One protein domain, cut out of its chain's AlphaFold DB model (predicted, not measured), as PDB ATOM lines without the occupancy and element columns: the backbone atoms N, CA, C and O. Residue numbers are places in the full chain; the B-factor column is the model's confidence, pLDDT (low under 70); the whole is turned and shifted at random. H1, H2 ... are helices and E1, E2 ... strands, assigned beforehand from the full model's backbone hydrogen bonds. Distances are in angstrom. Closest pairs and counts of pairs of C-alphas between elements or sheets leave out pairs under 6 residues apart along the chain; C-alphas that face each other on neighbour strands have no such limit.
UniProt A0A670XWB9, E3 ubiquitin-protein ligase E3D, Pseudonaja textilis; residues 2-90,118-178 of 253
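What this domain is: This is residues 2 to 90 and 118 to 178 of the 253 residues of the protein "E3 ubiquitin-protein ligase E3D" of Pseudonaja textilis (UniProt A0A670XWB9). A six-strand sheet, only just strongly twisted with its C-alphas up to 4.4 A off the best plane, makes a wall; on one side of it lie helix H1, over E3 and E4, and a small three-strand sheet, E2 E1 E9, which H1 reaches, mostly at E9, with its residues 2 to 5. H3 lies outside the two sheets, near H1, while H2 and the stretch after it make an arm whose residues 56 to 61 stick out. The printed part has 150 residues with three named helices and nine named strands, in the order H1 E1 E2 E3 H2 E4 E5 E6 E7 E8 E9 H3, and its class is mixed. The large sheet runs E3 E4 E5 E8 E7 E6, mixed, and the small one E2 E1 E9, antiparallel. The whole is compact, with a radius of gyration of the C-alphas of 16.3 A and spans of 52 by 35 by 32 A.

Where its parts are: In the large sheet E3 is residues 41 to 44, E4 75 to 78, E5 82 to 86, 13.4 A long, E8 138 to 142, 13.3 A, E7 129 to 133, and E6 119 to 122. In the small sheet E2 is residues 32 to 37, E1 22 to 26, 13.5 A, and E9 146 to 150, 13.2 A. H1, residues 2 to 13, is 16.6 A long and begins at C-alpha 2 (-107.222, 471.582, -28.652). H2 is residues 50 to 57. H3, residues 160 to 176, is 24.0 A long and ends at C-alpha 176 (-97.697, 469.653, -40.192).

How they stand to each other: E3 and E4 are parallel at 19 degrees, with N 76 and O 41 2.9 A apart, within hydrogen-bond range; with H2 they form a strand-helix-strand unit, parallel neighbours joined through a helix, with a right-handed crossover. E5 and E8 are antiparallel, N 139 to O 85 being 2.8 A. E6, E7 and E8 form a meander, each strand the antiparallel neighbour of the one before, with N 133 to O 119 at 2.7 A and N 140 to O 132 at 2.8 A. H1 is on this sheet in two layers, a helix on one face, at a height of 8.9 A, its closest C-alphas Thr 9 and Val 42 6.5 A apart. In the small sheet N 25 and O 147 are 2.8 A apart, and N 22 and O 37 2.8 A. H1 and H3 are close but not clearly touching, with Leu 2 and Val 167 the closest C-alphas at 6.9 A. H2 and H3 have every O i to N i+4 pair within hydrogen-bond range; H1 has 6 of 8.

The domain as a whole: The farthest C-alphas, of Cys 59 and Ser 154, are 52.5 A apart. Residues 91 to 117 are not printed, and C-alphas 90 and 118 are 18.2 A apart across the cut. The link from H2 to E4 is long. The mean pLDDT of the printed part is 74.8, with residues 2 to 19 and 46 to 58 among those under 70.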
ATOM      1  N   LEU A   2    -107.515 472.539 -27.568       45.03
ATOM      2  CA  LEU A   2    -107.222 471.582 -28.652       45.03
ATOM      3  C   LEU A   2    -107.035 470.119 -28.223       45.03
ATOM      4  O   LEU A   2    -107.508 469.253 -28.926       45.03
ATOM      5  N   GLN A   3    -106.461 469.813 -27.053       43.66
ATOM      6  CA  GLN A   3    -106.437 468.425 -26.550       43.66
ATOM      7  C   GLN A   3    -107.849 467.896 -26.252       43.66
ATOM      8  O   GLN A   3    -108.191 466.804 -26.671       43.66
ATOM      9  N   TYR A   4    -108.694 468.709 -25.614       50.53
ATOM     10  CA  TYR A   4    -110.099 468.373 -25.368       50.53
ATOM     11  C   TYR A   4    -110.927 468.351 -26.661       50.53
ATOM     12  O   TYR A   4    -111.814 467.530 -26.811       50.53
ATOM     13  N   ILE A   5    -110.619 469.226 -27.617       51.34
ATOM     14  CA  ILE A   5    -111.235 469.265 -28.944       51.34
ATOM     15  C   ILE A   5    -110.791 468.060 -29.780       51.34
ATOM     16  O   ILE A   5    -111.634 467.473 -30.433       51.34
ATOM     17  N   SER A   6    -109.526 467.644 -29.694       46.19
ATOM     18  CA  SER A   6    -108.973 466.427 -30.292       46.19
ATOM     19  C   SER A   6    -109.566 465.172 -29.648       46.19
ATOM     20  O   SER A   6    -109.873 464.215 -30.352       46.19
ATOM     21  N   GLU A   7    -109.785 465.179 -28.330       47.03
ATOM     22  CA  GLU A   7    -110.513 464.135 -27.601       47.03
ATOM     23  C   GLU A   7    -112.014 464.129 -27.969       47.03
ATOM     24  O   GLU A   7    -112.592 463.055 -28.139       47.03
ATOM     25  N   LEU A   8    -112.627 465.300 -28.198       41.09
ATOM     26  CA  LEU A   8    -113.995 465.463 -28.715       41.09
ATOM     27  C   LEU A   8    -114.123 464.999 -30.176       41.09
ATOM     28  O   LEU A   8    -115.104 464.341 -30.508       41.09
ATOM     29  N   THR A   9    -113.153 465.283 -31.052       41.56
ATOM     30  CA  THR A   9    -113.146 464.826 -32.454       41.56
ATOM     31  C   THR A   9    -112.737 463.360 -32.582       41.56
ATOM     32  O   THR A   9    -113.224 462.671 -33.473       41.56
ATOM     33  N   SER A  10    -111.921 462.818 -31.671       37.81
ATOM     34  CA  SER A  10    -111.620 461.376 -31.607       37.81
ATOM     35  C   SER A  10    -112.878 460.541 -31.301       37.81
ATOM     36  O   SER A  10    -113.013 459.407 -31.770       37.81
ATOM     37  N   ALA A  11    -113.872 461.130 -30.622       33.41
ATOM     38  CA  ALA A  11    -115.200 460.538 -30.427       33.41
ATOM     39  C   ALA A  11    -116.113 460.584 -31.678       33.41
ATOM     40  O   ALA A  11    -117.187 459.984 -31.666       33.41
ATOM     41  N   VAL A  12    -115.704 461.258 -32.762       34.69
ATOM     42  CA  VAL A  12    -116.444 461.309 -34.042       34.69
ATOM     43  C   VAL A  12    -116.064 460.137 -34.961       34.69
ATOM     44  O   VAL A  12    -116.877 459.720 -35.780       34.69
ATOM     45  N   GLY A  13    -114.877 459.543 -34.786       31.83
ATOM     46  CA  GLY A  13    -114.455 458.339 -35.519       31.83
ATOM     47  C   GLY A  13    -114.888 457.018 -34.875       31.83
ATOM     48  O   GLY A  13    -115.042 456.017 -35.567       31.83
ATOM     49  N   ASN A  14    -115.125 457.010 -33.561       28.33
ATOM     50  CA  ASN A  14    -115.563 455.833 -32.816       28.33
ATOM     51  C   ASN A  14    -116.800 456.201 -32.006       28.33
ATOM     52  O   ASN A  14    -116.696 456.941 -31.029       28.33
ATOM     53  N   GLY A  15    -117.955 455.694 -32.442       31.75
ATOM     54  CA  GLY A  15    -119.271 456.021 -31.909       31.75
ATOM     55  C   GLY A  15    -119.317 456.262 -30.398       31.75
ATOM     56  O   GLY A  15    -118.877 455.441 -29.597       31.75
ATOM     57  N   LEU A  16    -119.931 457.394 -30.048       41.16
ATOM     58  CA  LEU A  16    -120.633 457.632 -28.791       41.16
ATOM     59  C   LEU A  16    -119.817 457.328 -27.516       41.16
ATOM     60  O   LEU A  16    -120.158 456.438 -26.739       41.16
ATOM     61  N   LYS A  17    -118.783 458.124 -27.230       39.16
ATOM     62  CA  LYS A  17    -118.317 458.287 -25.839       39.16
ATOM     63  C   LYS A  17    -119.043 459.472 -25.196       39.16
ATOM     64  O   LYS A  17    -119.371 460.437 -25.880       39.16
ATOM     65  N   SER A  18    -119.398 459.317 -23.919       44.56
ATOM     66  CA  SER A  18    -120.393 460.116 -23.188       44.56
ATOM     67  C   SER A  18    -120.302 461.624 -23.449       44.56
ATOM     68  O   SER A  18    -119.227 462.218 -23.429       44.56
ATOM     69  N   LYS A  19    -121.465 462.248 -23.669       62.09
ATOM     70  CA  LYS A  19    -121.634 463.698 -23.815       62.09
ATOM     71  C   LYS A  19    -121.288 464.397 -22.494       62.09
ATOM     72  O   LYS A  19    -122.177 464.694 -21.699       62.09
ATOM     73  N   LYS A  20    -119.998 464.595 -22.223       71.69
ATOM     74  CA  LYS A  20    -119.529 465.328 -21.043       71.69
ATOM     75  C   LYS A  20    -119.891 466.800 -21.202       71.69
ATOM     76  O   LYS A  20    -119.673 467.374 -22.270       71.69
ATOM     77  N   SER A  21    -120.453 467.405 -20.158       82.88
ATOM     78  CA  SER A  21    -120.632 468.851 -20.146       82.88
ATOM     79  C   SER A  21    -119.270 469.529 -20.003       82.88
ATOM     80  O   SER A  21    -118.334 468.992 -19.405       82.88
ATOM     81  N   CYS A  22    -119.142 470.708 -20.595       82.19
ATOM     82  CA  CYS A  22    -117.929 471.503 -20.537       82.19
ATOM     83  C   CYS A  22    -118.239 472.951 -20.185       82.19
ATOM     84  O   CYS A  22    -119.255 473.517 -20.592       82.19
ATOM     85  N   THR A  23    -117.334 473.546 -19.424       86.75
ATOM     86  CA  THR A  23    -117.383 474.953 -19.050       86.75
ATOM     87  C   THR A  23    -116.204 475.664 -19.694       86.75
ATOM     88  O   THR A  23    -115.075 475.166 -19.704       86.75
ATOM     89  N   PHE A  24    -116.481 476.822 -20.277       89.25
ATOM     90  CA  PHE A  24    -115.500 477.670 -20.930       89.25
ATOM     91  C   PHE A  24    -115.172 478.823 -20.002       89.25
ATOM     92  O   PHE A  24    -116.077 479.479 -19.495       89.25
ATOM     93  N   PHE A  25    -113.890 479.112 -19.831       89.56
ATOM     94  CA  PHE A  25    -113.407 480.195 -18.990       89.56
ATOM     95  C   PHE A  25    -112.564 481.163 -19.803       89.56
ATOM     96  O   PHE A  25    -111.846 480.765 -20.716       89.56
ATOM     97  N   CYS A  26    -112.591 482.438 -19.439       91.94
ATOM     98  CA  CYS A  26    -111.663 483.424 -19.959       91.94
ATOM     99  C   CYS A  26    -110.251 483.034 -19.527       91.94
ATOM    100  O   CYS A  26    -109.969 482.947 -18.333       91.94
ATOM    101  N   GLN A  27    -109.348 482.851 -20.485       90.19
ATOM    102  CA  GLN A  27    -107.973 482.451 -20.203       90.19
ATOM    103  C   GLN A  27    -107.241 483.473 -19.323       90.19
ATOM    104  O   GLN A  27    -106.436 483.093 -18.479       90.19
ATOM    105  N   HIS A  28    -107.539 484.763 -19.487       90.12
ATOM    106  CA  HIS A  28    -106.826 485.831 -18.795       90.12
ATOM    107  C   HIS A  28    -107.159 485.940 -17.303       90.12
ATOM    108  O   HIS A  28    -106.263 486.153 -16.494       90.12
ATOM    109  N   CYS A  29    -108.434 485.806 -16.930       91.88
ATOM    110  CA  CYS A  29    -108.859 485.986 -15.537       91.88
ATOM    111  C   CYS A  29    -109.452 484.722 -14.899       91.88
ATOM    112  O   CYS A  29    -109.504 484.638 -13.673       91.88
ATOM    113  N   GLY A  30    -109.898 483.746 -15.693       89.69
ATOM    114  CA  GLY A  30    -110.608 482.546 -15.239       89.69
ATOM    115  C   GLY A  30    -112.117 482.736 -15.058       89.69
ATOM    116  O   GLY A  30    -112.750 481.918 -14.409       89.69
ATOM    117  N   GLU A  31    -112.704 483.831 -15.557       92.88
ATOM    118  CA  GLU A  31    -114.155 484.063 -15.459       92.88
ATOM    119  C   GLU A  31    -114.903 483.054 -16.316       92.88
ATOM    120  O   GLU A  31    -114.491 482.835 -17.455       92.88
ATOM    121  N   SER A  32    -115.998 482.483 -15.815       90.56
ATOM    122  CA  SER A  32    -116.803 481.597 -16.651       90.56
ATOM    123  C   SER A  32    -117.483 482.384 -17.772       90.56
ATOM    124  O   SER A  32    -118.089 483.434 -17.558       90.56
ATOM    125  N   VAL A  33    -117.351 481.871 -18.989       91.00
ATOM    126  CA  VAL A  33    -117.896 482.442 -20.224       91.00
ATOM    127  C   VAL A  33    -119.109 481.635 -20.674       91.00
ATOM    128  O   VAL A  33    -120.114 482.221 -21.061       91.00
ATOM    129  N   ILE A  34    -119.033 480.304 -20.598       89.00
ATOM    130  CA  ILE A  34    -120.124 479.386 -20.953       89.00
ATOM    131  C   ILE A  34    -120.138 478.269 -19.917       89.00
ATOM    132  O   ILE A  34    -119.125 477.601 -19.740       89.00
ATOM    133  N   ASN A  35    -121.276 478.036 -19.269       87.75
ATOM    134  CA  ASN A  35    -121.397 477.052 -18.193       87.75
ATOM    135  C   ASN A  35    -122.030 475.743 -18.667       87.75
ATOM    136  O   ASN A  35    -123.083 475.770 -19.302       87.75
ATOM    137  N   ASN A  36    -121.434 474.608 -18.279       84.12
ATOM    138  CA  ASN A  36    -122.018 473.264 -18.378       84.12
ATOM    139  C   ASN A  36    -122.658 472.950 -19.743       84.12
ATOM    140  O   ASN A  36    -123.720 472.328 -19.828       84.12
ATOM    141  N   ARG A  37    -122.014 473.384 -20.828       85.25
ATOM    142  CA  ARG A  37    -122.497 473.193 -22.193       85.25
ATOM    143  C   ARG A  37    -122.288 471.748 -22.617       85.25
ATOM    144  O   ARG A  37    -121.204 471.198 -22.442       85.25
ATOM    145  N   ILE A  38    -123.313 471.148 -23.204       85.50
ATOM    146  CA  ILE A  38    -123.232 469.823 -23.811       85.50
ATOM    147  C   ILE A  38    -123.331 470.008 -25.321       85.50
ATOM    148  O   ILE A  38    -124.289 470.612 -25.794       85.50
ATOM    149  N   PHE A  39    -122.360 469.480 -26.066       84.50
ATOM    150  CA  PHE A  39    -122.416 469.453 -27.526       84.50
ATOM    151  C   PHE A  39    -122.858 468.072 -28.007       84.50
ATOM    152  O   PHE A  39    -122.325 467.047 -27.580       84.50
ATOM    153  N   LEU A  40    -123.853 468.043 -28.893       82.75
ATOM    154  CA  LEU A  40    -124.305 466.834 -29.574       82.75
ATOM    155  C   LEU A  40    -123.344 466.443 -30.694       82.75
ATOM    156  O   LEU A  40    -123.133 465.251 -30.920       82.75
ATOM    157  N   ARG A  41    -122.778 467.438 -31.384       82.69
ATOM    158  CA  ARG A  41    -121.817 467.245 -32.468       82.69
ATOM    159  C   ARG A  41    -120.713 468.283 -32.376       82.69
ATOM    160  O   ARG A  41    -120.970 469.462 -32.146       82.69
ATOM    161  N   VAL A  42    -119.490 467.828 -32.602       82.69
ATOM    162  CA  VAL A  42    -118.324 468.691 -32.759       82.69
ATOM    163  C   VAL A  42    -117.729 468.390 -34.126       82.69
ATOM    164  O   VAL A  42    -117.294 467.267 -34.364       82.69
ATOM    165  N   LEU A  43    -117.787 469.355 -35.042       81.50
ATOM    166  CA  LEU A  43    -117.402 469.166 -36.442       81.50
ATOM    167  C   LEU A  43    -116.262 470.110 -36.806       81.50
ATOM    168  O   LEU A  43    -116.349 471.310 -36.560       81.50
ATOM    169  N   SER A  44    -115.211 469.582 -37.424       80.38
ATOM    170  CA  SER A  44    -114.164 470.415 -38.009       80.38
ATOM    171  C   SER A  44    -114.670 471.063 -39.292       80.38
ATOM    172  O   SER A  44    -115.212 470.382 -40.164       80.38
ATOM    173  N   LEU A  45    -114.498 472.377 -39.403       77.88
ATOM    174  CA  LEU A  45    -114.703 473.096 -40.650       77.88
ATOM    175  C   LEU A  45    -113.568 472.755 -41.630       77.88
ATOM    176  O   LEU A  45    -112.460 472.429 -41.189       77.88
ATOM    177  N   PRO A  46    -113.825 472.814 -42.947       66.38
ATOM    178  CA  PRO A  46    -112.798 472.585 -43.957       66.38
ATOM    179  C   PRO A  46    -111.566 473.488 -43.752       66.38
ATOM    180  O   PRO A  46    -111.704 474.672 -43.436       66.38
ATOM    181  N   PHE A  47    -110.366 472.920 -43.929       58.94
ATOM    182  CA  PHE A  47    -109.090 473.631 -43.764       58.94
ATOM    183  C   PHE A  47    -108.708 474.418 -45.014       58.94
ATOM    184  O   PHE A  47    -108.667 473.797 -46.058       58.94
ATOM    185  N   GLU A  48    -108.330 475.700 -44.904       54.97
ATOM    186  CA  GLU A  48    -108.116 476.670 -46.012       54.97
ATOM    187  C   GLU A  48    -109.387 477.386 -46.483       54.97
ATOM    188  O   GLU A  48    -110.501 477.060 -46.072       54.97
ATOM    189  N   ASN A  49    -109.201 478.408 -47.325       55.28
ATOM    190  CA  ASN A  49    -110.270 479.111 -48.022       55.28
ATOM    191  C   ASN A  49    -110.904 478.180 -49.069       55.28
ATOM    192  O   ASN A  49    -110.804 478.402 -50.271       55.28
ATOM    193  N   TRP A  50    -111.539 477.099 -48.616       58.75
ATOM    194  CA  TRP A  50    -112.310 476.206 -49.476       58.75
ATOM    195  C   TRP A  50    -113.336 476.977 -50.287       58.75
ATOM    196  O   TRP A  50    -113.581 476.613 -51.422       58.75
ATOM    197  N   SER A  51    -113.893 478.050 -49.729       57.28
ATOM    198  CA  SER A  51    -114.756 478.980 -50.452       57.28
ATOM    199  C   SER A  51    -114.071 479.539 -51.705       57.28
ATOM    200  O   SER A  51    -114.626 479.401 -52.787       57.28
ATOM    201  N   ASP A  52    -112.836 480.039 -51.583       59.19
ATOM    202  CA  ASP A  52    -112.057 480.567 -52.714       59.19
ATOM    203  C   ASP A  52    -111.747 479.465 -53.747       59.19
ATOM    204  O   ASP A  52    -111.841 479.687 -54.950       59.19
ATOM    205  N   LEU A  53    -111.432 478.245 -53.289       60.56
ATOM    206  CA  LEU A  53    -111.202 477.087 -54.169       60.56
ATOM    207  C   LEU A  53    -112.482 476.625 -54.883       60.56
ATOM    208  O   LEU A  53    -112.438 476.206 -56.037       60.56
ATOM    209  N   VAL A  54    -113.625 476.675 -54.198       63.50
ATOM    210  CA  VAL A  54    -114.937 476.316 -54.749       63.50
ATOM    211  C   VAL A  54    -115.341 477.317 -55.826       63.50
ATOM    212  O   VAL A  54    -115.844 476.899 -56.866       63.50
ATOM    213  N   ASP A  55    -115.054 478.603 -55.633       64.44
ATOM    214  CA  ASP A  55    -115.326 479.637 -56.633       64.44
ATOM    215  C   ASP A  55    -114.438 479.486 -57.886       64.44
ATOM    216  O   ASP A  55    -114.877 479.803 -58.992       64.44
ATOM    217  N   GLU A  56    -113.223 478.938 -57.750       66.56
ATOM    218  CA  GLU A  56    -112.342 478.617 -58.883       66.56
ATOM    219  C   GLU A  56    -112.700 477.300 -59.600       66.56
ATOM    220  O   GLU A  56    -112.443 477.159 -60.799       66.56
ATOM    221  N   TRP A  57    -113.254 476.309 -58.894       67.31
ATOM    222  CA  TRP A  57    -113.504 474.966 -59.445       67.31
ATOM    223  C   TRP A  57    -114.942 474.733 -59.907       67.31
ATOM    224  O   TRP A  57    -115.183 473.877 -60.766       67.31
ATOM    225  N   CYS A  58    -115.916 475.456 -59.361       69.25
ATOM    226  CA  CYS A  58    -117.309 475.269 -59.735       69.25
ATOM    227  C   CYS A  58    -117.642 476.025 -61.027       69.25
ATOM    228  O   CYS A  58    -117.586 477.245 -61.110       69.25
ATOM    229  N   CYS A  59    -118.096 475.287 -62.044       77.06
ATOM    230  CA  CYS A  59    -118.613 475.858 -63.298       77.06
ATOM    231  C   CYS A  59    -120.015 476.490 -63.150       77.06
ATOM    232  O   CYS A  59    -120.617 476.919 -64.132       77.06
ATOM    233  N   HIS A  60    -120.565 476.490 -61.937       72.62
ATOM    234  CA  HIS A  60    -121.862 477.047 -61.576       72.62
ATOM    235  C   HIS A  60    -121.722 477.818 -60.259       72.62
ATOM    236  O   HIS A  60    -120.775 477.554 -59.514       72.62
ATOM    237  N   PRO A  61    -122.659 478.731 -59.938       68.88
ATOM    238  CA  PRO A  61    -122.653 479.436 -58.663       68.88
ATOM    239  C   PRO A  61    -122.461 478.473 -57.493       68.88
ATOM    240  O   PRO A  61    -123.006 477.360 -57.500       68.88
ATOM    241  N   ASN A  62    -121.655 478.902 -56.524       64.88
ATOM    242  CA  ASN A  62    -121.315 478.115 -55.352       64.88
ATOM    243  C   ASN A  62    -122.612 477.638 -54.668       64.88
ATOM    244  O   ASN A  62    -123.394 478.468 -54.198       64.88
ATOM    245  N   PRO A  63    -122.872 476.319 -54.602       62.53
ATOM    246  CA  PRO A  63    -124.125 475.800 -54.058       62.53
ATOM    247  C   PRO A  63    -124.276 476.076 -52.552       62.53
ATOM    248  O   PRO A  63    -125.358 475.889 -52.002       62.53
ATOM    249  N   PHE A  64    -123.211 476.536 -51.889       61.94
ATOM    250  CA  PHE A  64    -123.176 476.869 -50.467       61.94
ATOM    251  C   PHE A  64    -123.266 478.376 -50.187       61.94
ATOM    252  O   PHE A  64    -123.292 478.764 -49.023       61.94
ATOM    253  N   ASN A  65    -123.338 479.231 -51.217       58.25
ATOM    254  CA  ASN A  65    -123.273 480.689 -51.046       58.25
ATOM    255  C   ASN A  65    -124.428 481.247 -50.189       58.25
ATOM    256  O   ASN A  65    -124.240 482.188 -49.423       58.25
ATOM    257  N   ASP A  66    -125.604 480.611 -50.257       52.47
ATOM    258  CA  ASP A  66    -126.799 481.006 -49.494       52.47
ATOM    259  C   ASP A  66    -126.969 480.233 -48.176       52.47
ATOM    260  O   ASP A  66    -127.833 480.549 -47.356       52.47
ATOM    261  N   SER A  67    -126.152 479.203 -47.947       56.38
ATOM    262  CA  SER A  67    -126.212 478.359 -46.752       56.38
ATOM    263  C   SER A  67    -124.935 478.521 -45.946       56.38
ATOM    264  O   SER A  67    -124.090 477.630 -45.875       56.38
ATOM    265  N   LEU A  68    -124.816 479.681 -45.291       63.31
ATOM    266  CA  LEU A  68    -123.836 479.876 -44.229       63.31
ATOM    267  C   LEU A  68    -123.935 478.692 -43.257       63.31
ATOM    268  O   LEU A  68    -124.973 478.476 -42.624       63.31
ATOM    269  N   LEU A  69    -122.863 477.901 -43.183       71.31
ATOM    270  CA  LEU A  69    -122.765 476.735 -42.312       71.31
ATOM    271  C   LEU A  69    -122.753 477.203 -40.856       71.31
ATOM    272  O   LEU A  69    -121.704 477.417 -40.250       71.31
ATOM    273  N   HIS A  70    -123.943 477.386 -40.295       80.25
ATOM    274  CA  HIS A  70    -124.124 477.789 -38.913       80.25
ATOM    275  C   HIS A  70    -124.330 476.563 -38.015       80.25
ATOM    276  O   HIS A  70    -125.106 475.668 -38.365       80.25
ATOM    277  N   PRO A  71    -123.674 476.513 -36.843       85.06
ATOM    278  CA  PRO A  71    -123.935 475.468 -35.866       85.06
ATOM    279  C   PRO A  71    -125.385 475.549 -35.367       85.06
ATOM    280  O   PRO A  71    -125.904 476.636 -35.077       85.06
ATOM    281  N   GLN A  72    -126.037 474.393 -35.222       85.19
ATOM    282  CA  GLN A  72    -127.287 474.301 -34.467       85.19
ATOM    283  C   GLN A  72    -127.034 474.528 -32.967       85.19
ATOM    284  O   GLN A  72    -125.897 474.665 -32.516       85.19
ATOM    285  N   ILE A  73    -128.113 474.563 -32.178       82.81
ATOM    286  CA  ILE A  73    -128.090 474.921 -30.750       82.81
ATOM    287  C   ILE A  73    -127.073 474.106 -29.943       82.81
ATOM    288  O   ILE A  73    -126.460 474.668 -29.039       82.81
ATOM    289  N   ASP A  74    -126.851 472.837 -30.277       84.38
ATOM    290  CA  ASP A  74    -125.900 471.970 -29.572       84.38
ATOM    291  C   ASP A  74    -124.758 471.478 -30.472       84.38
ATOM    292  O   ASP A  74    -124.095 470.485 -30.168       84.38
ATOM    293  N   ASP A  75    -124.511 472.175 -31.579       85.38
ATOM    294  CA  ASP A  75    -123.329 471.945 -32.397       85.38
ATOM    295  C   ASP A  75    -122.188 472.874 -31.971       85.38
ATOM    296  O   ASP A  75    -122.390 474.018 -31.554       85.38
ATOM    297  N   CYS A  76    -120.965 472.381 -32.135       86.56
ATOM    298  CA  CYS A  76    -119.748 473.175 -32.094       86.56
ATOM    299  C   CYS A  76    -118.990 472.950 -33.398       86.56
ATOM    300  O   CYS A  76    -118.615 471.818 -33.708       86.56
ATOM    301  N   PHE A  77    -118.778 474.006 -34.178       86.69
ATOM    302  CA  PHE A  77    -117.937 473.925 -35.370       86.69
ATOM    303  C   PHE A  77    -116.543 474.450 -35.048       86.69
ATOM    304  O   PHE A  77    -116.400 475.464 -34.370       86.69
ATOM    305  N   LEU A  78    -115.509 473.768 -35.521       83.12
ATOM    306  CA  LEU A  78    -114.119 474.062 -35.198       83.12
ATOM    307  C   LEU A  78    -113.400 474.585 -36.434       83.12
ATOM    308  O   LEU A  78    -113.225 473.855 -37.404       83.12
ATOM    309  N   GLY A  79    -112.972 475.840 -36.386       79.62
ATOM    310  CA  GLY A  79    -111.977 476.374 -37.307       79.62
ATOM    311  C   GLY A  79    -110.553 476.156 -36.784       79.62
ATOM    312  O   GLY A  79    -110.326 475.535 -35.747       79.62
ATOM    313  N   HIS A  80    -109.575 476.726 -37.485       76.44
ATOM    314  CA  HIS A  80    -108.144 476.575 -37.166       76.44
ATOM    315  C   HIS A  80    -107.731 477.212 -35.844       76.44
ATOM    316  O   HIS A  80    -106.879 476.698 -35.127       76.44
ATOM    317  N   ASN A  81    -108.320 478.361 -35.540       80.31
ATOM    318  CA  ASN A  81    -107.992 479.185 -34.381       80.31
ATOM    319  C   ASN A  81    -109.245 479.660 -33.630       80.31
ATOM    320  O   ASN A  81    -109.141 480.484 -32.718       80.31
ATOM    321  N   TYR A  82    -110.422 479.154 -33.999       86.81
ATOM    322  CA  TYR A  82    -111.695 479.529 -33.398       86.81
ATOM    323  C   TYR A  82    -112.671 478.353 -33.339       86.81
ATOM    324  O   TYR A  82    -112.561 477.397 -34.101       86.81
ATOM    325  N   LEU A  83    -113.674 478.467 -32.476       88.19
ATOM    326  CA  LEU A  83    -114.896 477.663 -32.521       88.19
ATOM    327  C   LEU A  83    -116.099 478.554 -32.809       88.19
ATOM    328  O   LEU A  83    -116.134 479.704 -32.373       88.19
ATOM    329  N   LEU A  84    -117.086 478.003 -33.503       89.94
ATOM    330  CA  LEU A  84    -118.405 478.585 -33.676       89.94
ATOM    331  C   LEU A  84    -119.395 477.794 -32.841       89.94
ATOM    332  O   LEU A  84    -119.481 476.569 -32.948       89.94
ATOM    333  N   ILE A  85    -120.183 478.513 -32.058       89.69
ATOM    334  CA  ILE A  85    -121.322 477.945 -31.354       89.69
ATOM    335  C   ILE A  85    -122.535 478.813 -31.594       89.69
ATOM    336  O   ILE A  85    -122.438 480.027 -31.770       89.69
ATOM    337  N   ASN A  86    -123.698 478.190 -31.556       89.56
ATOM    338  CA  ASN A  86    -124.924 478.948 -31.503       89.56
ATOM    339  C   ASN A  86    -125.012 479.639 -30.133       89.56
ATOM    340  O   ASN A  86    -124.883 478.978 -29.087       89.56
ATOM    341  N   SER A  87    -125.204 480.961 -30.141       77.50
ATOM    342  CA  SER A  87    -125.659 481.698 -28.974       77.50
ATOM    343  C   SER A  87    -127.028 481.144 -28.644       77.50
ATOM    344  O   SER A  87    -128.036 481.589 -29.185       77.50
ATOM    345  N   ARG A  88    -127.070 480.176 -27.726       71.38
ATOM    346  CA  ARG A  88    -128.286 479.863 -26.985       71.38
ATOM    347  C   ARG A  88    -128.947 481.200 -26.677       71.38
ATOM    348  O   ARG A  88    -128.249 482.122 -26.255       71.38
ATOM    349  N   THR A  89    -130.230 481.343 -26.964       47.91
ATOM    350  CA  THR A  89    -130.985 482.527 -26.576       47.91
ATOM    351  C   THR A  89    -130.928 482.642 -25.047       47.91
ATOM    352  O   THR A  89    -131.843 482.228 -24.357       47.91
ATOM    353  N   GLU A  90    -129.855 483.203 -24.490       47.44
ATOM    354  CA  GLU A  90    -129.784 483.740 -23.128       47.44
ATOM    355  C   GLU A  90    -130.404 485.151 -23.111       47.44
ATOM    356  O   GLU A  90    -129.992 486.032 -22.367       47.44
ATOM    357  N   ASN A 118    -119.728 492.633 -37.290       73.88
ATOM    358  CA  ASN A 118    -119.889 491.647 -36.227       73.88
ATOM    359  C   ASN A 118    -119.716 492.332 -34.859       73.88
ATOM    360  O   ASN A 118    -118.831 493.172 -34.670       73.88
ATOM    361  N   GLY A 119    -120.548 491.956 -33.887       84.56
ATOM    362  CA  GLY A 119    -120.416 492.417 -32.509       84.56
ATOM    363  C   GLY A 119    -119.155 491.849 -31.851       84.56
ATOM    364  O   GLY A 119    -118.655 490.798 -32.238       84.56
ATOM    365  N   LYS A 120    -118.623 492.518 -30.826       91.88
ATOM    366  CA  LYS A 120    -117.486 492.003 -30.040       91.88
ATOM    367  C   LYS A 120    -117.992 491.211 -28.837       91.88
ATOM    368  O   LYS A 120    -118.843 491.700 -28.099       91.88
ATOM    369  N   VAL A 121    -117.421 490.035 -28.586       93.06
ATOM    370  CA  VAL A 121    -117.684 489.260 -27.364       93.06
ATOM    371  C   VAL A 121    -116.554 489.490 -26.377       93.06
ATOM    372  O   VAL A 121    -115.417 489.101 -26.628       93.06
ATOM    373  N   ILE A 122    -116.859 490.127 -25.250       94.56
ATOM    374  CA  ILE A 122    -115.874 490.506 -24.231       94.56
ATOM    375  C   ILE A 122    -116.098 489.752 -22.922       94.56
ATOM    376  O   ILE A 122    -117.225 489.438 -22.537       94.56
ATOM    377  N   CYS A 123    -115.017 489.492 -22.191       94.88
ATOM    378  CA  CYS A 123    -115.092 488.922 -20.857       94.88
ATOM    379  C   CYS A 123    -115.822 489.880 -19.907       94.88
ATOM    380  O   CYS A 123    -115.438 491.041 -19.764       94.88
ATOM    381  N   LYS A 124    -116.829 489.377 -19.184       94.44
ATOM    382  CA  LYS A 124    -117.626 490.186 -18.247       94.44
ATOM    383  C   LYS A 124    -116.776 490.809 -17.132       94.44
ATOM    384  O   LYS A 124    -117.013 491.971 -16.793       94.44
ATOM    385  N   ARG A 125    -115.761 490.087 -16.632       95.56
ATOM    386  CA  ARG A 125    -114.860 490.538 -15.557       95.56
ATOM    387  C   ARG A 125    -113.716 491.423 -16.053       95.56
ATOM    388  O   ARG A 125    -113.642 492.582 -15.667       95.56
ATOM    389  N   CYS A 126    -112.832 490.903 -16.906       94.56
ATOM    390  CA  CYS A 126    -111.605 491.616 -17.300       94.56
ATOM    391  C   CYS A 126    -111.719 492.452 -18.583       94.56
ATOM    392  O   CYS A 126    -110.749 493.086 -18.978       94.56
ATOM    393  N   LYS A 127    -112.879 492.436 -19.256       94.38
ATOM    394  CA  LYS A 127    -113.156 493.171 -20.506       94.38
ATOM    395  C   LYS A 127    -112.282 492.796 -21.711       94.38
ATOM    396  O   LYS A 127    -112.418 493.405 -22.766       94.38
ATOM    397  N   MET A 128    -111.447 491.763 -21.598       92.50
ATOM    398  CA  MET A 128    -110.672 491.228 -22.718       92.50
ATOM    399  C   MET A 128    -111.590 490.687 -23.821       92.50
ATOM    400  O   MET A 128    -112.618 490.074 -23.526       92.50
ATOM    401  N   LEU A 129    -111.210 490.898 -25.081       93.19
ATOM    402  CA  LEU A 129    -111.906 490.361 -26.250       93.19
ATOM    403  C   LEU A 129    -111.737 488.837 -26.308       93.19
ATOM    404  O   LEU A 129    -110.619 488.337 -26.300       93.19
ATOM    405  N   LEU A 130    -112.848 488.108 -26.356       93.62
ATOM    406  CA  LEU A 130    -112.895 486.643 -26.407       93.62
ATOM    407  C   LEU A 130    -113.274 486.118 -27.796       93.62
ATOM    408  O   LEU A 130    -113.007 484.957 -28.112       93.62
ATOM    409  N   GLY A 131    -113.936 486.949 -28.602       93.00
ATOM    410  CA  GLY A 131    -114.537 486.515 -29.851       93.00
ATOM    411  C   GLY A 131    -115.384 487.573 -30.552       93.00
ATOM    412  O   GLY A 131    -115.395 488.745 -30.175       93.00
ATOM    413  N   GLU A 132    -116.134 487.122 -31.551       92.44
ATOM    414  CA  GLU A 132    -117.032 487.908 -32.397       92.44
ATOM    415  C   GLU A 132    -118.452 487.321 -32.339       92.44
ATOM    416  O   GLU A 132    -118.637 486.105 -32.376       92.44
ATOM    417  N   ALA A 133    -119.464 488.180 -32.260       90.81
ATOM    418  CA  ALA A 133    -120.871 487.829 -32.365       90.81
ATOM    419  C   ALA A 133    -121.348 488.132 -33.786       90.81
ATOM    420  O   ALA A 133    -121.357 489.284 -34.222       90.81
ATOM    421  N   MET A 134    -121.749 487.091 -34.502       86.38
ATOM    422  CA  MET A 134    -122.300 487.207 -35.842       86.38
ATOM    423  C   MET A 134    -123.778 487.613 -35.757       86.38
ATOM    424  O   MET A 134    -124.483 487.183 -34.837       86.38
ATOM    425  N   PRO A 135    -124.302 488.361 -36.742       77.38
ATOM    426  CA  PRO A 135    -125.712 488.748 -36.767       77.38
ATOM    427  C   PRO A 135    -126.699 487.574 -36.768       77.38
ATOM    428  O   PRO A 135    -127.837 487.723 -36.336       77.38
ATOM    429  N   SER A 136    -126.262 486.396 -37.218       79.12
ATOM    430  CA  SER A 136    -127.042 485.153 -37.228       79.12
ATOM    431  C   SER A 136    -127.264 484.535 -35.839       79.12
ATOM    432  O   SER A 136    -127.860 483.464 -35.739       79.12
ATOM    433  N   GLY A 137    -126.766 485.162 -34.769       83.81
ATOM    434  CA  GLY A 137    -126.775 484.585 -33.423       83.81
ATOM    435  C   GLY A 137    -125.686 483.528 -33.219       83.81
ATOM    436  O   GLY A 137    -125.669 482.837 -32.205       83.81
ATOM    437  N   VAL A 138    -124.750 483.383 -34.156       89.19
ATOM    438  CA  VAL A 138    -123.568 482.533 -33.981       89.19
ATOM    439  C   VAL A 138    -122.475 483.331 -33.284       89.19
ATOM    440  O   VAL A 138    -122.198 484.469 -33.651       89.19
ATOM    441  N   ILE A 139    -121.822 482.731 -32.293       91.81
ATOM    442  CA  ILE A 139    -120.662 483.322 -31.633       91.81
ATOM    443  C   ILE A 139    -119.408 482.561 -32.044       91.81
ATOM    444  O   ILE A 139    -119.327 481.340 -31.901       91.81
ATOM    445  N   LYS A 140    -118.415 483.315 -32.510       91.75
ATOM    446  CA  LYS A 140    -117.064 482.861 -32.809       91.75
ATOM    447  C   LYS A 140    -116.157 483.171 -31.630       91.75
ATOM    448  O   LYS A 140    -115.915 484.336 -31.348       91.75
ATOM    449  N   TYR A 141    -115.613 482.157 -30.973       91.62
ATOM    450  CA  TYR A 141    -114.632 482.335 -29.902       91.62
ATOM    451  C   TYR A 141    -113.236 481.923 -30.348       91.62
ATOM    452  O   TYR A 141    -113.081 480.886 -30.988       91.62
ATOM    453  N   TYR A 142    -112.213 482.680 -29.953       90.12
ATOM    454  CA  TYR A 142    -110.825 482.355 -30.278       90.12
ATOM    455  C   TYR A 142    -110.225 481.362 -29.278       90.12
ATOM    456  O   TYR A 142    -110.352 481.516 -28.060       90.12
ATOM    457  N   PHE A 143    -109.501 480.360 -29.780       86.00
ATOM    458  CA  PHE A 143    -108.865 479.338 -28.938       86.00
ATOM    459  C   PHE A 143    -107.799 479.893 -27.996       86.00
ATOM    460  O   PHE A 143    -107.545 479.301 -26.950       86.00
ATOM    461  N   THR A 144    -107.178 481.016 -28.355       87.31
ATOM    462  CA  THR A 144    -106.160 481.689 -27.541       87.31
ATOM    463  C   THR A 144    -106.742 482.401 -26.322       87.31
ATOM    464  O   THR A 144    -106.004 482.709 -25.387       87.31
ATOM    465  N   GLU A 145    -108.056 482.636 -26.302       90.62
ATOM    466  CA  GLU A 145    -108.713 483.457 -25.280       90.62
ATOM    467  C   GLU A 145    -109.578 482.653 -24.310       90.62
ATOM    468  O   GLU A 145    -109.995 483.176 -23.271       90.62
ATOM    469  N   LEU A 146    -109.809 481.371 -24.602       88.31
ATOM    470  CA  LEU A 146    -110.624 480.488 -23.779       88.31
ATOM    471  C   LEU A 146    -109.835 479.314 -23.208       88.31
ATOM    472  O   LEU A 146    -108.987 478.718 -23.858       88.31
ATOM    473  N   LEU A 147    -110.190 478.927 -21.992       86.56
ATOM    474  CA  LEU A 147    -109.895 477.629 -21.402       86.56
ATOM    475  C   LEU A 147    -111.169 476.793 -21.452       86.56
ATOM    476  O   LEU A 147    -112.258 477.322 -21.261       86.56
ATOM    477  N   VAL A 148    -111.039 475.493 -21.701       83.31
ATOM    478  CA  VAL A 148    -112.179 474.569 -21.707       83.31
ATOM    479  C   VAL A 148    -111.917 473.498 -20.672       83.31
ATOM    480  O   VAL A 148    -110.863 472.860 -20.725       83.31
ATOM    481  N   GLN A 149    -112.863 473.332 -19.756       79.12
ATOM    482  CA  GLN A 149    -112.824 472.351 -18.682       79.12
ATOM    483  C   GLN A 149    -113.980 471.356 -18.857       79.12
ATOM    484  O   GLN A 149    -115.141 471.775 -18.883       79.12
ATOM    485  N   PRO A 150    -113.699 470.050 -18.943       73.81
ATOM    486  CA  PRO A 150    -114.709 469.009 -18.785       73.81
ATOM    487  C   PRO A 150    -115.222 468.978 -17.340       73.81
ATOM    488  O   PRO A 150    -114.451 469.158 -16.403       73.81
ATOM    489  N   SER A 151    -116.507 468.697 -17.140       68.25
ATOM    490  CA  SER A 151    -117.168 468.724 -15.826       68.25
ATOM    491  C   SER A 151    -116.561 467.825 -14.736       68.25
ATOM    492  O   SER A 151    -116.885 468.006 -13.567       68.25
ATOM    493  N   GLU A 152    -115.710 466.862 -15.092       65.81
ATOM    494  CA  GLU A 152    -115.115 465.894 -14.158       65.81
ATOM    495  C   GLU A 152    -113.650 466.186 -13.796       65.81
ATOM    496  O   GLU A 152    -113.117 465.550 -12.889       65.81
ATOM    497  N   ASP A 153    -113.005 467.154 -14.453       65.25
ATOM    498  CA  ASP A 153    -111.568 467.384 -14.296       65.25
ATOM    499  C   ASP A 153    -111.291 468.650 -13.490       65.25
ATOM    500  O   ASP A 153    -111.830 469.716 -13.781       65.25
ATOM    501  N   SER A 154    -110.394 468.581 -12.505       65.44
ATOM    502  CA  SER A 154    -109.834 469.789 -11.894       65.44
ATOM    503  C   SER A 154    -108.913 470.483 -12.897       65.44
ATOM    504  O   SER A 154    -108.020 469.836 -13.447       65.44
ATOM    505  N   PHE A 155    -109.068 471.791 -13.103       65.94
ATOM    506  CA  PHE A 155    -108.130 472.556 -13.926       65.94
ATOM    507  C   PHE A 155    -107.331 473.550 -13.094       65.94
ATOM    508  O   PHE A 155    -107.818 474.133 -12.127       65.94
ATOM    509  N   CYS A 156    -106.099 473.773 -13.537       66.31
ATOM    510  CA  CYS A 156    -105.267 474.869 -13.078       66.31
ATOM    511  C   CYS A 156    -105.253 475.949 -14.155       66.31
ATOM    512  O   CYS A 156    -105.135 475.655 -15.349       66.31
ATOM    513  N   ILE A 157    -105.330 477.210 -13.738       71.31
ATOM    514  CA  ILE A 157    -105.064 478.326 -14.640       71.31
ATOM    515  C   ILE A 157    -103.571 478.293 -14.973       71.31
ATOM    516  O   ILE A 157    -102.717 478.428 -14.098       71.31
ATOM    517  N   ILE A 158    -103.264 478.087 -16.249       79.31
ATOM    518  CA  ILE A 158    -101.896 478.107 -16.765       79.31
ATOM    519  C   ILE A 158    -101.540 479.563 -17.110       79.31
ATOM    520  O   ILE A 158    -102.389 480.270 -17.667       79.31
ATOM    521  N   PRO A 159    -100.303 480.024 -16.839       86.44
ATOM    522  CA  PRO A 159     -99.839 481.331 -17.293       86.44
ATOM    523  C   PRO A 159    -100.078 481.539 -18.794       86.44
ATOM    524  O   PRO A 159     -99.874 480.626 -19.599       86.44
ATOM    525  N   ARG A 160    -100.486 482.754 -19.188       85.56
ATOM    526  CA  ARG A 160    -100.875 483.062 -20.577       85.56
ATOM    527  C   ARG A 160     -99.793 482.726 -21.597       85.56
ATOM    528  O   ARG A 160    -100.111 482.145 -22.625       85.56
ATOM    529  N   SER A 161     -98.529 483.024 -21.310       86.00
ATOM    530  CA  SER A 161     -97.414 482.695 -22.206       86.00
ATOM    531  C   SER A 161     -97.343 481.194 -22.503       86.00
ATOM    532  O   SER A 161     -97.373 480.795 -23.665       86.00
ATOM    533  N   SER A 162     -97.336 480.360 -21.461       84.62
ATOM    534  CA  SER A 162     -97.322 478.902 -21.592       84.62
ATOM    535  C   SER A 162     -98.589 478.371 -22.256       84.62
ATOM    536  O   SER A 162     -98.529 477.419 -23.031       84.62
ATOM    537  N   PHE A 163     -99.748 478.975 -21.989       84.94
ATOM    538  CA  PHE A 163    -100.991 478.594 -22.652       84.94
ATOM    539  C   PHE A 163    -100.931 478.841 -24.164       84.94
ATOM    540  O   PHE A 163    -101.171 477.917 -24.940       84.94
ATOM    541  N   ILE A 164    -100.557 480.053 -24.582       83.25
ATOM    542  CA  ILE A 164    -100.452 480.418 -25.998       83.25
ATOM    543  C   ILE A 164     -99.414 479.545 -26.701       83.25
ATOM    544  O   ILE A 164     -99.713 478.996 -27.759       83.25
ATOM    545  N   GLN A 165     -98.243 479.335 -26.091       83.56
ATOM    546  CA  GLN A 165     -97.220 478.427 -26.617       83.56
ATOM    547  C   GLN A 165     -97.779 477.021 -26.855       83.56
ATOM    548  O   GLN A 165     -97.575 476.462 -27.926       83.56
ATOM    549  N   ASN A 166     -98.530 476.469 -25.898       81.44
ATOM    550  CA  ASN A 166     -99.133 475.144 -26.033       81.44
ATOM    551  C   ASN A 166    -100.216 475.080 -27.117       81.44
ATOM    552  O   ASN A 166    -100.316 474.074 -27.816       81.44
ATOM    553  N   VAL A 167    -101.058 476.110 -27.246       79.75
ATOM    554  CA  VAL A 167    -102.078 476.168 -28.307       79.75
ATOM    555  C   VAL A 167    -101.399 476.227 -29.674       79.75
ATOM    556  O   VAL A 167    -101.683 475.395 -30.527       79.75
ATOM    557  N   VAL A 168    -100.446 477.142 -29.841       79.12
ATOM    558  CA  VAL A 168     -99.709 477.347 -31.093       79.12
ATOM    559  C   VAL A 168     -98.892 476.109 -31.475       79.12
ATOM    560  O   VAL A 168     -98.971 475.659 -32.613       79.12
ATOM    561  N   ALA A 169     -98.156 475.509 -30.533       79.56
ATOM    562  CA  ALA A 169     -97.380 474.292 -30.778       79.56
ATOM    563  C   ALA A 169     -98.262 473.116 -31.217       79.56
ATOM    564  O   ALA A 169     -97.879 472.367 -32.115       79.56
ATOM    565  N   ARG A 170     -99.460 472.965 -30.636       75.31
ATOM    566  CA  ARG A 170    -100.412 471.938 -31.083       75.31
ATOM    567  C   ARG A 170    -100.957 472.227 -32.476       75.31
ATOM    568  O   ARG A 170    -100.926 471.321 -33.299       75.31
ATOM    569  N   CYS A 171    -101.370 473.465 -32.763       74.81
ATOM    570  CA  CYS A 171    -101.777 473.855 -34.117       74.81
ATOM    571  C   CYS A 171    -100.678 473.535 -35.137       74.81
ATOM    572  O   CYS A 171    -100.971 472.994 -36.197       74.81
ATOM    573  N   PHE A 172     -99.413 473.823 -34.810       75.88
ATOM    574  CA  PHE A 172     -98.288 473.445 -35.661       75.88
ATOM    575  C   PHE A 172     -98.258 471.938 -35.903       75.88
ATOM    576  O   PHE A 172     -98.295 471.527 -37.055       75.88
ATOM    577  N   MET A 173     -98.239 471.129 -34.843       74.62
ATOM    578  CA  MET A 173     -98.138 469.669 -34.945       74.62
ATOM    579  C   MET A 173     -99.298 469.023 -35.711       74.62
ATOM    580  O   MET A 173     -99.070 468.128 -36.522       74.62
ATOM    581  N   GLU A 174    -100.537 469.449 -35.454       73.81
ATOM    582  CA  GLU A 174    -101.727 468.904 -36.121       73.81
ATOM    583  C   GLU A 174    -101.701 469.189 -37.623       73.81
ATOM    584  O   GLU A 174    -102.001 468.315 -38.436       73.81
ATOM    585  N   LEU A 175    -101.291 470.400 -37.999       71.75
ATOM    586  CA  LEU A 175    -101.268 470.811 -39.394       71.75
ATOM    587  C   LEU A 175    -100.099 470.172 -40.131       71.75
ATOM    588  O   LEU A 175    -100.301 469.579 -41.190       71.75
ATOM    589  N   THR A 176     -98.905 470.172 -39.542       71.44
ATOM    590  CA  THR A 176     -97.697 469.653 -40.192       71.44
ATOM    591  C   THR A 176     -97.670 468.140 -40.368       71.44
ATOM    592  O   THR A 176     -96.883 467.647 -41.170       71.44
ATOM    593  N   PHE A 177     -98.535 467.389 -39.686       67.31
ATOM    594  CA  PHE A 177     -98.656 465.949 -39.907       67.31
ATOM    595  C   PHE A 177     -99.354 465.601 -41.235       67.31
ATOM    596  O   PHE A 177     -99.203 464.494 -41.744       67.31
ATOM    597  N   SER A 178    -100.117 466.535 -41.814       65.50
ATOM    598  CA  SER A 178    -100.961 466.259 -42.987       65.50
ATOM    599  C   SER A 178    -100.288 466.510 -44.346       65.50
ATOM    600  O   SER A 178    -100.739 465.979 -45.360       65.50
TER     601      SER A 178